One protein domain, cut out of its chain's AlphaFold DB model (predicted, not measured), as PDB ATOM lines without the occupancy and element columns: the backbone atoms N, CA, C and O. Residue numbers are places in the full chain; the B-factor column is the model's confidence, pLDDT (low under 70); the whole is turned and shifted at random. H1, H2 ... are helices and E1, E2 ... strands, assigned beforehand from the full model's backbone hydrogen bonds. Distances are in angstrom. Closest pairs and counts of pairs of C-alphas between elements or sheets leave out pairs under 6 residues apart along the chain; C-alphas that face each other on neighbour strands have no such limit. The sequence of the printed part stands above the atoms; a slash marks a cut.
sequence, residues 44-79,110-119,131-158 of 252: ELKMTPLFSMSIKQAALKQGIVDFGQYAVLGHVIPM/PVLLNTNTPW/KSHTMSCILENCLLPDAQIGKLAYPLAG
ATOM      1  N   GLU A  44     287.649 238.499 254.009       88.62
ATOM      2  CA  GLU A  44     288.082 238.196 255.379       88.62
ATOM      3  C   GLU A  44     288.733 239.409 256.056       88.62
ATOM      4  O   GLU A  44     288.359 239.783 257.172       88.62
ATOM      5  N   LEU A  45     289.650 240.093 255.366       89.38
ATOM      6  CA  LEU A  45     290.322 241.276 255.906       89.38
ATOM      7  C   LEU A  45     289.369 242.456 256.087       89.38
ATOM      8  O   LEU A  45     289.444 243.146 257.106       89.38
ATOM      9  N   LYS A  46     288.435 242.673 255.153       89.12
ATOM     10  CA  LYS A  46     287.383 243.690 255.321       89.12
ATOM     11  C   LYS A  46     286.518 243.400 256.543       89.12
ATOM     12  O   LYS A  46     286.147 244.338 257.243       89.12
ATOM     13  N   MET A  47     286.228 242.129 256.810       89.88
ATOM     14  CA  MET A  47     285.360 241.691 257.905       89.88
ATOM     15  C   MET A  47     286.109 241.408 259.214       89.88
ATOM     16  O   MET A  47     285.500 240.995 260.199       89.88
ATOM     17  N   THR A  48     287.416 241.665 259.269       91.94
ATOM     18  CA  THR A  48     288.192 241.488 260.495       91.94
ATOM     19  C   THR A  48     287.976 242.688 261.428       91.94
ATOM     20  O   THR A  48     288.219 243.828 261.015       91.94
ATOM     21  N   PRO A  49     287.529 242.476 262.681       92.94
ATOM     22  CA  PRO A  49     287.238 243.570 263.606       92.94
ATOM     23  C   PRO A  49     288.492 244.210 264.206       92.94
ATOM     24  O   PRO A  49     288.483 245.404 264.483       92.94
ATOM     25  N   LEU A  50     289.565 243.439 264.403       93.38
ATOM     26  CA  LEU A  50     290.820 243.902 264.995       93.38
ATOM     27  C   LEU A  50     291.996 243.528 264.101       93.38
ATOM     28  O   LEU A  50     292.157 242.366 263.744       93.38
ATOM     29  N   PHE A  51     292.837 244.497 263.772       91.62
ATOM     30  CA  PHE A  51     294.013 244.282 262.930       91.62
ATOM     31  C   PHE A  51     295.142 245.219 263.355       91.62
ATOM     32  O   PHE A  51     294.895 246.275 263.929       91.62
ATOM     33  N   SER A  52     296.394 244.854 263.094       91.06
ATOM     34  CA  SER A  52     297.534 245.714 263.420       91.06
ATOM     35  C   SER A  52     297.793 246.771 262.342       91.06
ATOM     36  O   SER A  52     297.384 246.634 261.180       91.06
ATOM     37  N   MET A  53     298.520 247.830 262.699       88.44
ATOM     38  CA  MET A  53     298.957 248.843 261.736       88.44
ATOM     39  C   MET A  53     299.845 248.231 260.645       88.44
ATOM     40  O   MET A  53     299.715 248.600 259.474       88.44
ATOM     41  N   SER A  54     300.705 247.274 260.997       86.88
ATOM     42  CA  SER A  54     301.525 246.536 260.029       86.88
ATOM     43  C   SER A  54     300.680 245.806 258.975       86.88
ATOM     44  O   SER A  54     300.945 245.946 257.776       86.88
ATOM     45  N   ILE A  55     299.608 245.118 259.388       89.19
ATOM     46  CA  ILE A  55     298.670 244.438 258.479       89.19
ATOM     47  C   ILE A  55     297.983 245.447 257.562       89.19
ATOM     48  O   ILE A  55     297.929 245.243 256.349       89.19
ATOM     49  N   LYS A  56     297.516 246.573 258.110       89.56
ATOM     50  CA  LYS A  56     296.903 247.651 257.323       89.56
ATOM     51  C   LYS A  56     297.838 248.161 256.225       89.56
ATOM     52  O   LYS A  56     297.423 248.330 255.080       89.56
ATOM     53  N   GLN A  57     299.098 248.428 256.575       87.88
ATOM     54  CA  GLN A  57     300.090 248.936 255.629       87.88
ATOM     55  C   GLN A  57     300.425 247.904 254.550       87.88
ATOM     56  O   GLN A  57     300.543 248.275 253.382       87.88
ATOM     57  N   ALA A  58     300.567 246.629 254.918       85.31
ATOM     58  CA  ALA A  58     300.816 245.551 253.967       85.31
ATOM     59  C   ALA A  58     299.631 245.361 253.004       85.31
ATOM     60  O   ALA A  58     299.830 245.356 251.789       85.31
ATOM     61  N   ALA A  59     298.401 245.311 253.530       86.25
ATOM     62  CA  ALA A  59     297.181 245.173 252.735       86.25
ATOM     63  C   ALA A  59     296.995 246.332 251.743       86.25
ATOM     64  O   ALA A  59     296.627 246.095 250.591       86.25
ATOM     65  N   LEU A  60     297.308 247.566 252.162       87.06
ATOM     66  CA  LEU A  60     297.251 248.743 251.298       87.06
ATOM     67  C   LEU A  60     298.331 248.706 250.206       87.06
ATOM     68  O   LEU A  60     298.028 248.955 249.042       87.06
ATOM     69  N   LYS A  61     299.580 248.364 250.559       84.12
ATOM     70  CA  LYS A  61     300.696 248.249 249.597       84.12
ATOM     71  C   LYS A  61     300.431 247.195 248.524       84.12
ATOM     72  O   LYS A  61     300.817 247.390 247.378       84.12
ATOM     73  N   GLN A  62     299.775 246.100 248.896       80.88
ATOM     74  CA  GLN A  62     299.430 245.003 247.989       80.88
ATOM     75  C   GLN A  62     298.102 245.218 247.249       80.88
ATOM     76  O   GLN A  62     297.719 244.385 246.433       80.88
ATOM     77  N   GLY A  63     297.385 246.314 247.523       82.06
ATOM     78  CA  GLY A  63     296.103 246.615 246.883       82.06
ATOM     79  C   GLY A  63     294.974 245.641 247.239       82.06
ATOM     80  O   GLY A  63     294.014 245.532 246.481       82.06
ATOM     81  N   ILE A  64     295.073 244.928 248.369       85.00
ATOM     82  CA  ILE A  64     294.081 243.924 248.785       85.00
ATOM     83  C   ILE A  64     292.868 244.624 249.413       85.00
ATOM     84  O   ILE A  64     291.738 244.470 248.949       85.00
ATOM     85  N   VAL A  65     293.088 245.434 250.455       87.62
ATOM     86  CA  VAL A  65     292.033 246.167 251.179       87.62
ATOM     87  C   VAL A  65     292.510 247.574 251.517       87.62
ATOM     88  O   VAL A  65     293.609 247.755 252.033       87.62
ATOM     89  N   ASP A  66     291.638 248.558 251.291       89.31
ATOM     90  CA  ASP A  66     291.724 249.869 251.934       89.31
ATOM     91  C   ASP A  66     290.708 249.932 253.082       89.31
ATOM     92  O   ASP A  66     289.496 249.803 252.878       89.31
ATOM     93  N   PHE A  67     291.205 250.107 254.304       89.88
ATOM     94  CA  PHE A  67     290.371 250.253 255.491       89.88
ATOM     95  C   PHE A  67     289.811 251.674 255.534       89.88
ATOM     96  O   PHE A  67     290.440 252.609 256.039       89.88
ATOM     97  N   GLY A  68     288.603 251.833 254.987       88.06
ATOM     98  CA  GLY A  68     287.923 253.124 254.890       88.06
ATOM     99  C   GLY A  68     287.660 253.788 256.243       88.06
ATOM    100  O   GLY A  68     287.673 255.019 256.309       88.06
ATOM    101  N   GLN A  69     287.469 252.990 257.302       92.38
ATOM    102  CA  GLN A  69     287.299 253.468 258.672       92.38
ATOM    103  C   GLN A  69     287.992 252.552 259.680       92.38
ATOM    104  O   GLN A  69     287.869 251.331 259.597       92.38
ATOM    105  N   TYR A  70     288.724 253.142 260.615       94.50
ATOM    106  CA  TYR A  70     289.414 252.434 261.685       94.50
ATOM    107  C   TYR A  70     289.798 253.404 262.802       94.50
ATOM    108  O   TYR A  70     289.937 254.604 262.559       94.50
ATOM    109  N   ALA A  71     290.059 252.886 263.994       94.44
ATOM    110  CA  ALA A  71     290.571 253.679 265.105       94.44
ATOM    111  C   ALA A  71     291.541 252.877 265.976       94.44
ATOM    112  O   ALA A  71     291.509 251.652 265.975       94.44
ATOM    113  N   VAL A  72     292.440 253.545 266.687       94.12
ATOM    114  CA  VAL A  72     293.458 252.918 267.531       94.12
ATOM    115  C   VAL A  72     292.812 252.450 268.830       94.12
ATOM    116  O   VAL A  72     292.205 253.234 269.552       94.12
ATOM    117  N   LEU A  73     292.955 251.164 269.140       92.44
ATOM    118  CA  LEU A  73     292.473 250.577 270.392       92.44
ATOM    119  C   LEU A  73     293.582 250.478 271.448       92.44
ATOM    120  O   LEU A  73     293.314 250.489 272.646       92.44
ATOM    121  N   GLY A  74     294.834 250.357 271.009       90.25
ATOM    122  CA  GLY A  74     295.987 250.229 271.889       90.25
ATOM    123  C   GLY A  74     297.193 249.693 271.135       90.25
ATOM    124  O   GLY A  74     297.292 249.843 269.919       90.25
ATOM    125  N   HIS A  75     298.103 249.041 271.845       84.50
ATOM    126  CA  HIS A  75     299.220 248.326 271.242       84.50
ATOM    127  C   HIS A  75     299.497 247.038 272.011       84.50
ATOM    128  O   HIS A  75     299.153 246.910 273.189       84.50
ATOM    129  N   VAL A  76     300.139 246.084 271.345       77.06
ATOM    130  CA  VAL A  76     300.607 244.872 272.015       77.06
ATOM    131  C   VAL A  76     301.788 245.253 272.907       77.06
ATOM    132  O   VAL A  76     302.739 245.896 272.458       77.06
ATOM    133  N   ILE A  77     301.720 244.893 274.187       72.88
ATOM    134  CA  ILE A  77     302.872 244.960 275.086       72.88
ATOM    135  C   ILE A  77     303.584 243.612 274.952       72.88
ATOM    136  O   ILE A  77     302.967 242.592 275.268       72.88
ATOM    137  N   PRO A  78     304.845 243.565 274.484       61.09
ATOM    138  CA  PRO A  78     305.595 242.321 274.465       61.09
ATOM    139  C   PRO A  78     305.721 241.827 275.907       61.09
ATOM    140  O   PRO A  78     306.344 242.493 276.738       61.09
ATOM    141  N   MET A  79     305.104 240.691 276.228       52.81
ATOM    142  CA  MET A  79     305.263 240.081 277.544       52.81
ATOM    143  C   MET A  79     306.663 239.478 277.625       52.81
ATOM    144  O   MET A  79     306.888 238.328 277.266       52.81
ATOM    145  N   PRO A 110     300.493 249.444 266.658       90.50
ATOM    146  CA  PRO A 110     299.160 249.670 267.197       90.50
ATOM    147  C   PRO A 110     298.157 248.615 266.735       90.50
ATOM    148  O   PRO A 110     298.138 248.219 265.569       90.50
ATOM    149  N   VAL A 111     297.263 248.235 267.643       92.69
ATOM    150  CA  VAL A 111     296.062 247.456 267.347       92.69
ATOM    151  C   VAL A 111     294.948 248.425 266.980       92.69
ATOM    152  O   VAL A 111     294.636 249.356 267.728       92.69
ATOM    153  N   LEU A 112     294.354 248.200 265.818       94.62
ATOM    154  CA  LEU A 112     293.302 249.010 265.235       94.62
ATOM    155  C   LEU A 112     291.971 248.264 265.303       94.62
ATOM    156  O   LEU A 112     291.898 247.061 265.064       94.62
ATOM    157  N   LEU A 113     290.919 249.013 265.599       95.38
ATOM    158  CA  LEU A 113     289.530 248.606 265.543       95.38
ATOM    159  C   LEU A 113     288.937 248.995 264.189       95.38
ATOM    160  O   LEU A 113     288.929 250.171 263.826       95.38
ATOM    161  N   ASN A 114     288.399 248.017 263.468       94.75
ATOM    162  CA  ASN A 114     287.592 248.227 262.276       94.75
ATOM    163  C   ASN A 114     286.179 248.661 262.681       94.75
ATOM    164  O   ASN A 114     285.363 247.848 263.116       94.75
ATOM    165  N   THR A 115     285.869 249.944 262.524       93.00
ATOM    166  CA  THR A 115     284.536 250.483 262.842       93.00
ATOM    167  C   THR A 115     283.532 250.291 261.705       93.00
ATOM    168  O   THR A 115     282.353 250.592 261.869       93.00
ATOM    169  N   ASN A 116     283.970 249.763 260.555       91.75
ATOM    170  CA  ASN A 116     283.131 249.548 259.376       91.75
ATOM    171  C   ASN A 116     282.521 248.138 259.294       91.75
ATOM    172  O   ASN A 116     281.832 247.819 258.326       91.75
ATOM    173  N   THR A 117     282.782 247.295 260.289       89.31
ATOM    174  CA  THR A 117     282.409 245.880 260.285       89.31
ATOM    175  C   THR A 117     281.596 245.550 261.531       89.31
ATOM    176  O   THR A 117     281.916 246.050 262.607       89.31
ATOM    177  N   PRO A 118     280.545 244.717 261.430       91.25
ATOM    178  CA  PRO A 118     279.798 244.275 262.598       91.25
ATOM    179  C   PRO A 118     280.646 243.332 263.457       91.25
ATOM    180  O   PRO A 118     281.191 242.345 262.969       91.25
ATOM    181  N   TRP A 119     280.710 243.604 264.755       92.75
ATOM    182  CA  TRP A 119     281.353 242.729 265.728       92.75
ATOM    183  C   TRP A 119     280.657 242.836 267.080       92.75
ATOM    184  O   TRP A 119     279.817 243.703 267.324       92.75
ATOM    185  N   LYS A 131     288.014 247.846 282.591       92.38
ATOM    186  CA  LYS A 131     286.868 247.451 281.730       92.38
ATOM    187  C   LYS A 131     286.079 248.637 281.165       92.38
ATOM    188  O   LYS A 131     285.783 248.685 279.976       92.38
ATOM    189  N   SER A 132     285.726 249.585 282.030       89.44
ATOM    190  CA  SER A 132     284.955 250.767 281.651       89.44
ATOM    191  C   SER A 132     285.754 251.751 280.811       89.44
ATOM    192  O   SER A 132     285.204 252.388 279.915       89.44
ATOM    193  N   HIS A 133     287.066 251.803 281.035       90.44
ATOM    194  CA  HIS A 133     287.997 252.532 280.188       90.44
ATOM    195  C   HIS A 133     288.072 251.913 278.784       90.44
ATOM    196  O   HIS A 133     287.879 252.624 277.805       90.44
ATOM    197  N   THR A 134     288.231 250.589 278.670       93.12
ATOM    198  CA  THR A 134     288.195 249.872 277.383       93.12
ATOM    199  C   THR A 134     286.873 250.102 276.649       93.12
ATOM    200  O   THR A 134     286.876 250.407 275.461       93.12
ATOM    201  N   MET A 135     285.739 250.009 277.353       93.44
ATOM    202  CA  MET A 135     284.420 250.307 276.787       93.44
ATOM    203  C   MET A 135     284.331 251.751 276.277       93.44
ATOM    204  O   MET A 135     283.828 251.975 275.181       93.44
ATOM    205  N   SER A 136     284.821 252.725 277.049       91.94
ATOM    206  CA  SER A 136     284.795 254.139 276.654       91.94
ATOM    207  C   SER A 136     285.672 254.385 275.432       91.94
ATOM    208  O   SER A 136     285.191 254.987 274.485       91.94
ATOM    209  N   CYS A 137     286.882 253.820 275.386       92.19
ATOM    210  CA  CYS A 137     287.774 253.907 274.227       92.19
ATOM    211  C   CYS A 137     287.130 253.319 272.959       92.19
ATOM    212  O   CYS A 137     287.161 253.934 271.896       92.19
ATOM    213  N   ILE A 138     286.463 252.165 273.071       94.56
ATOM    214  CA  ILE A 138     285.680 251.585 271.969       94.56
ATOM    215  C   ILE A 138     284.580 252.549 271.505       94.56
ATOM    216  O   ILE A 138     284.395 252.738 270.305       94.56
ATOM    217  N   LEU A 139     283.829 253.141 272.437       94.88
ATOM    218  CA  LEU A 139     282.754 254.073 272.098       94.88
ATOM    219  C   LEU A 139     283.301 255.363 271.475       94.88
ATOM    220  O   LEU A 139     282.766 255.806 270.467       94.88
ATOM    221  N   GLU A 140     284.376 255.936 272.012       93.06
ATOM    222  CA  GLU A 140     285.066 257.106 271.451       93.06
ATOM    223  C   GLU A 140     285.496 256.836 270.011       93.06
ATOM    224  O   GLU A 140     285.136 257.591 269.113       93.06
ATOM    225  N   ASN A 141     286.134 255.691 269.774       93.56
ATOM    226  CA  ASN A 141     286.558 255.240 268.451       93.56
ATOM    227  C   ASN A 141     285.406 255.111 267.441       93.56
ATOM    228  O   ASN A 141     285.607 255.290 266.240       93.56
ATOM    229  N   CYS A 142     284.199 254.801 267.914       94.50
ATOM    230  CA  CYS A 142     283.007 254.661 267.082       94.50
ATOM    231  C   CYS A 142     282.233 255.976 266.889       94.50
ATOM    232  O   CYS A 142     281.498 256.096 265.910       94.50
ATOM    233  N   LEU A 143     282.344 256.933 267.815       94.81
ATOM    234  CA  LEU A 143     281.459 258.104 267.904       94.81
ATOM    235  C   LEU A 143     282.162 259.436 267.612       94.81
ATOM    236  O   LEU A 143     281.504 260.376 267.162       94.81
ATOM    237  N   LEU A 144     283.463 259.542 267.888       92.94
ATOM    238  CA  LEU A 144     284.228 260.783 267.794       92.94
ATOM    239  C   LEU A 144     285.175 260.743 266.588       92.94
ATOM    240  O   LEU A 144     286.167 260.015 266.606       92.94
ATOM    241  N   PRO A 145     284.915 261.533 265.534       92.62
ATOM    242  CA  PRO A 145     285.865 261.668 264.441       92.62
ATOM    243  C   PRO A 145     287.053 262.545 264.863       92.62
ATOM    244  O   PRO A 145     286.974 263.772 264.835       92.62
ATOM    245  N   ASP A 146     288.164 261.900 265.221       89.81
ATOM    246  CA  ASP A 146     289.454 262.545 265.486       89.81
ATOM    247  C   ASP A 146     290.569 261.869 264.665       89.81
ATOM    248  O   ASP A 146     290.773 260.654 264.712       89.81
ATOM    249  N   ALA A 147     291.295 262.677 263.888       87.94
ATOM    250  CA  ALA A 147     292.377 262.225 263.019       87.94
ATOM    251  C   ALA A 147     293.591 261.675 263.793       87.94
ATOM    252  O   ALA A 147     294.402 260.949 263.214       87.94
ATOM    253  N   GLN A 148     293.729 262.011 265.079       86.62
ATOM    254  CA  GLN A 148     294.807 261.515 265.940       86.62
ATOM    255  C   GLN A 148     294.590 260.061 266.365       86.62
ATOM    256  O   GLN A 148     295.557 259.314 266.504       86.62
ATOM    257  N   ILE A 149     293.332 259.652 266.548       85.62
ATOM    258  CA  ILE A 149     292.975 258.295 266.982       85.62
ATOM    259  C   ILE A 149     292.621 257.387 265.806       85.62
ATOM    260  O   ILE A 149     292.649 256.171 265.952       85.62
ATOM    261  N   GLY A 150     292.306 257.923 264.625       89.94
ATOM    262  CA  GLY A 150     291.945 257.087 263.487       89.94
ATOM    263  C   GLY A 150     291.369 257.827 262.291       89.94
ATOM    264  O   GLY A 150     291.526 259.032 262.118       89.94
ATOM    265  N   LYS A 151     290.694 257.067 261.432       94.00
ATOM    266  CA  LYS A 151     289.894 257.577 260.320       94.00
ATOM    267  C   LYS A 151     288.458 257.126 260.542       94.00
ATOM    268  O   LYS A 151     288.158 255.948 260.389       94.00
ATOM    269  N   LEU A 152     287.569 258.059 260.856       93.38
ATOM    270  CA  LEU A 152     286.144 257.794 261.044       93.38
ATOM    271  C   LEU A 152     285.344 258.672 260.076       93.38
ATOM    272  O   LEU A 152     284.939 259.782 260.407       93.38
ATOM    273  N   ALA A 153     285.189 258.199 258.836       91.06
ATOM    274  CA  ALA A 153     284.505 258.947 257.777       91.06
ATOM    275  C   ALA A 153     282.995 259.096 258.039       91.06
ATOM    276  O   ALA A 153     282.395 260.103 257.667       91.06
ATOM    277  N   TYR A 154     282.402 258.102 258.698       92.25
ATOM    278  CA  TYR A 154     280.989 258.002 259.040       92.25
ATOM    279  C   TYR A 154     280.859 257.606 260.520       92.25
ATOM    280  O   TYR A 154     280.774 256.416 260.832       92.25
ATOM    281  N   PRO A 155     280.860 258.585 261.447       93.06
ATOM    282  CA  PRO A 155     280.650 258.319 262.865       93.06
ATOM    283  C   PRO A 155     279.365 257.530 263.117       93.06
ATOM    284  O   PRO A 155     278.317 257.817 262.531       93.06
ATOM    285  N   LEU A 156     279.450 256.526 263.988       93.44
ATOM    286  CA  LEU A 156     278.327 255.663 264.336       93.44
ATOM    287  C   LEU A 156     277.396 256.350 265.346       93.44
ATOM    288  O   LEU A 156     277.714 257.377 265.941       93.44
ATOM    289  N   ALA A 157     276.227 255.750 265.561       93.50
ATOM    290  CA  ALA A 157     275.345 256.087 266.671       93.50
ATOM    291  C   ALA A 157     275.461 255.020 267.768       93.50
ATOM    292  O   ALA A 157     275.477 253.823 267.483       93.50
ATOM    293  N   GLY A 158     275.518 255.456 269.026       93.25
ATOM    294  CA  GLY A 158     275.639 254.579 270.189       93.25
ATOM    295  C   GLY A 158     274.322 254.443 270.948       93.25
ATOM    296  O   GLY A 158     273.650 255.438 271.219       93.25
TER     297      GLY A 158
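AT A GLANCE: This is residues 44 to 79, 110 to 119 and 131 to 158 of the 252 residues of the protein "p-loop containing nucleoside triphosphate hydrolase" of Venturia nashicola (UniProt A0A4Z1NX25). A small antiparallel sheet, E1 E3 E2, stands between two helices: H2 covers E2 on one face, while H1 sits beside the strands on the opposite face. Five named elements, E1 H1 E2 E3 H2, hold under half of the 74 printed residues, class mixed; the whole is compact, radius of gyration of the C-alphas 12.2 A, spans 36 by 35 by 23 A.

HOW THE PARTS SIT: Start at inner strand E3, residues 110 to 113. Within hydrogen-bond range are its N 112 and O 51 of E1, residues 50 to 52, at 2.8 A, and its N 113 and O 71 of E2, residues 70 to 75, at 2.7 A. H2, residues 131 to 143, runs along E2, 11 degrees on the local plane; their closest C-alphas, Ala 71 and Asn 141, are 5.5 A apart. E1, H1, residues 53 to 61, and E2 make a split strand-helix-strand unit, E3 between its same-way strands, with a right-handed crossover. H1 and H2 have every O i to N i+4 pair within range.

IN THESE COORDINATES: Find C-alpha 50 at (290.820, 243.902, 264.995), where E1 begins; H2, 18.3 A from first to last C-alpha, ends with C-alpha 143 at (281.459, 258.104, 267.904).

THE WHOLE: Look for cuts after residues 79 and 119, C-alpha gaps 15.4 A and 17.6 A; residues 78 to 79 have pLDDT under 70.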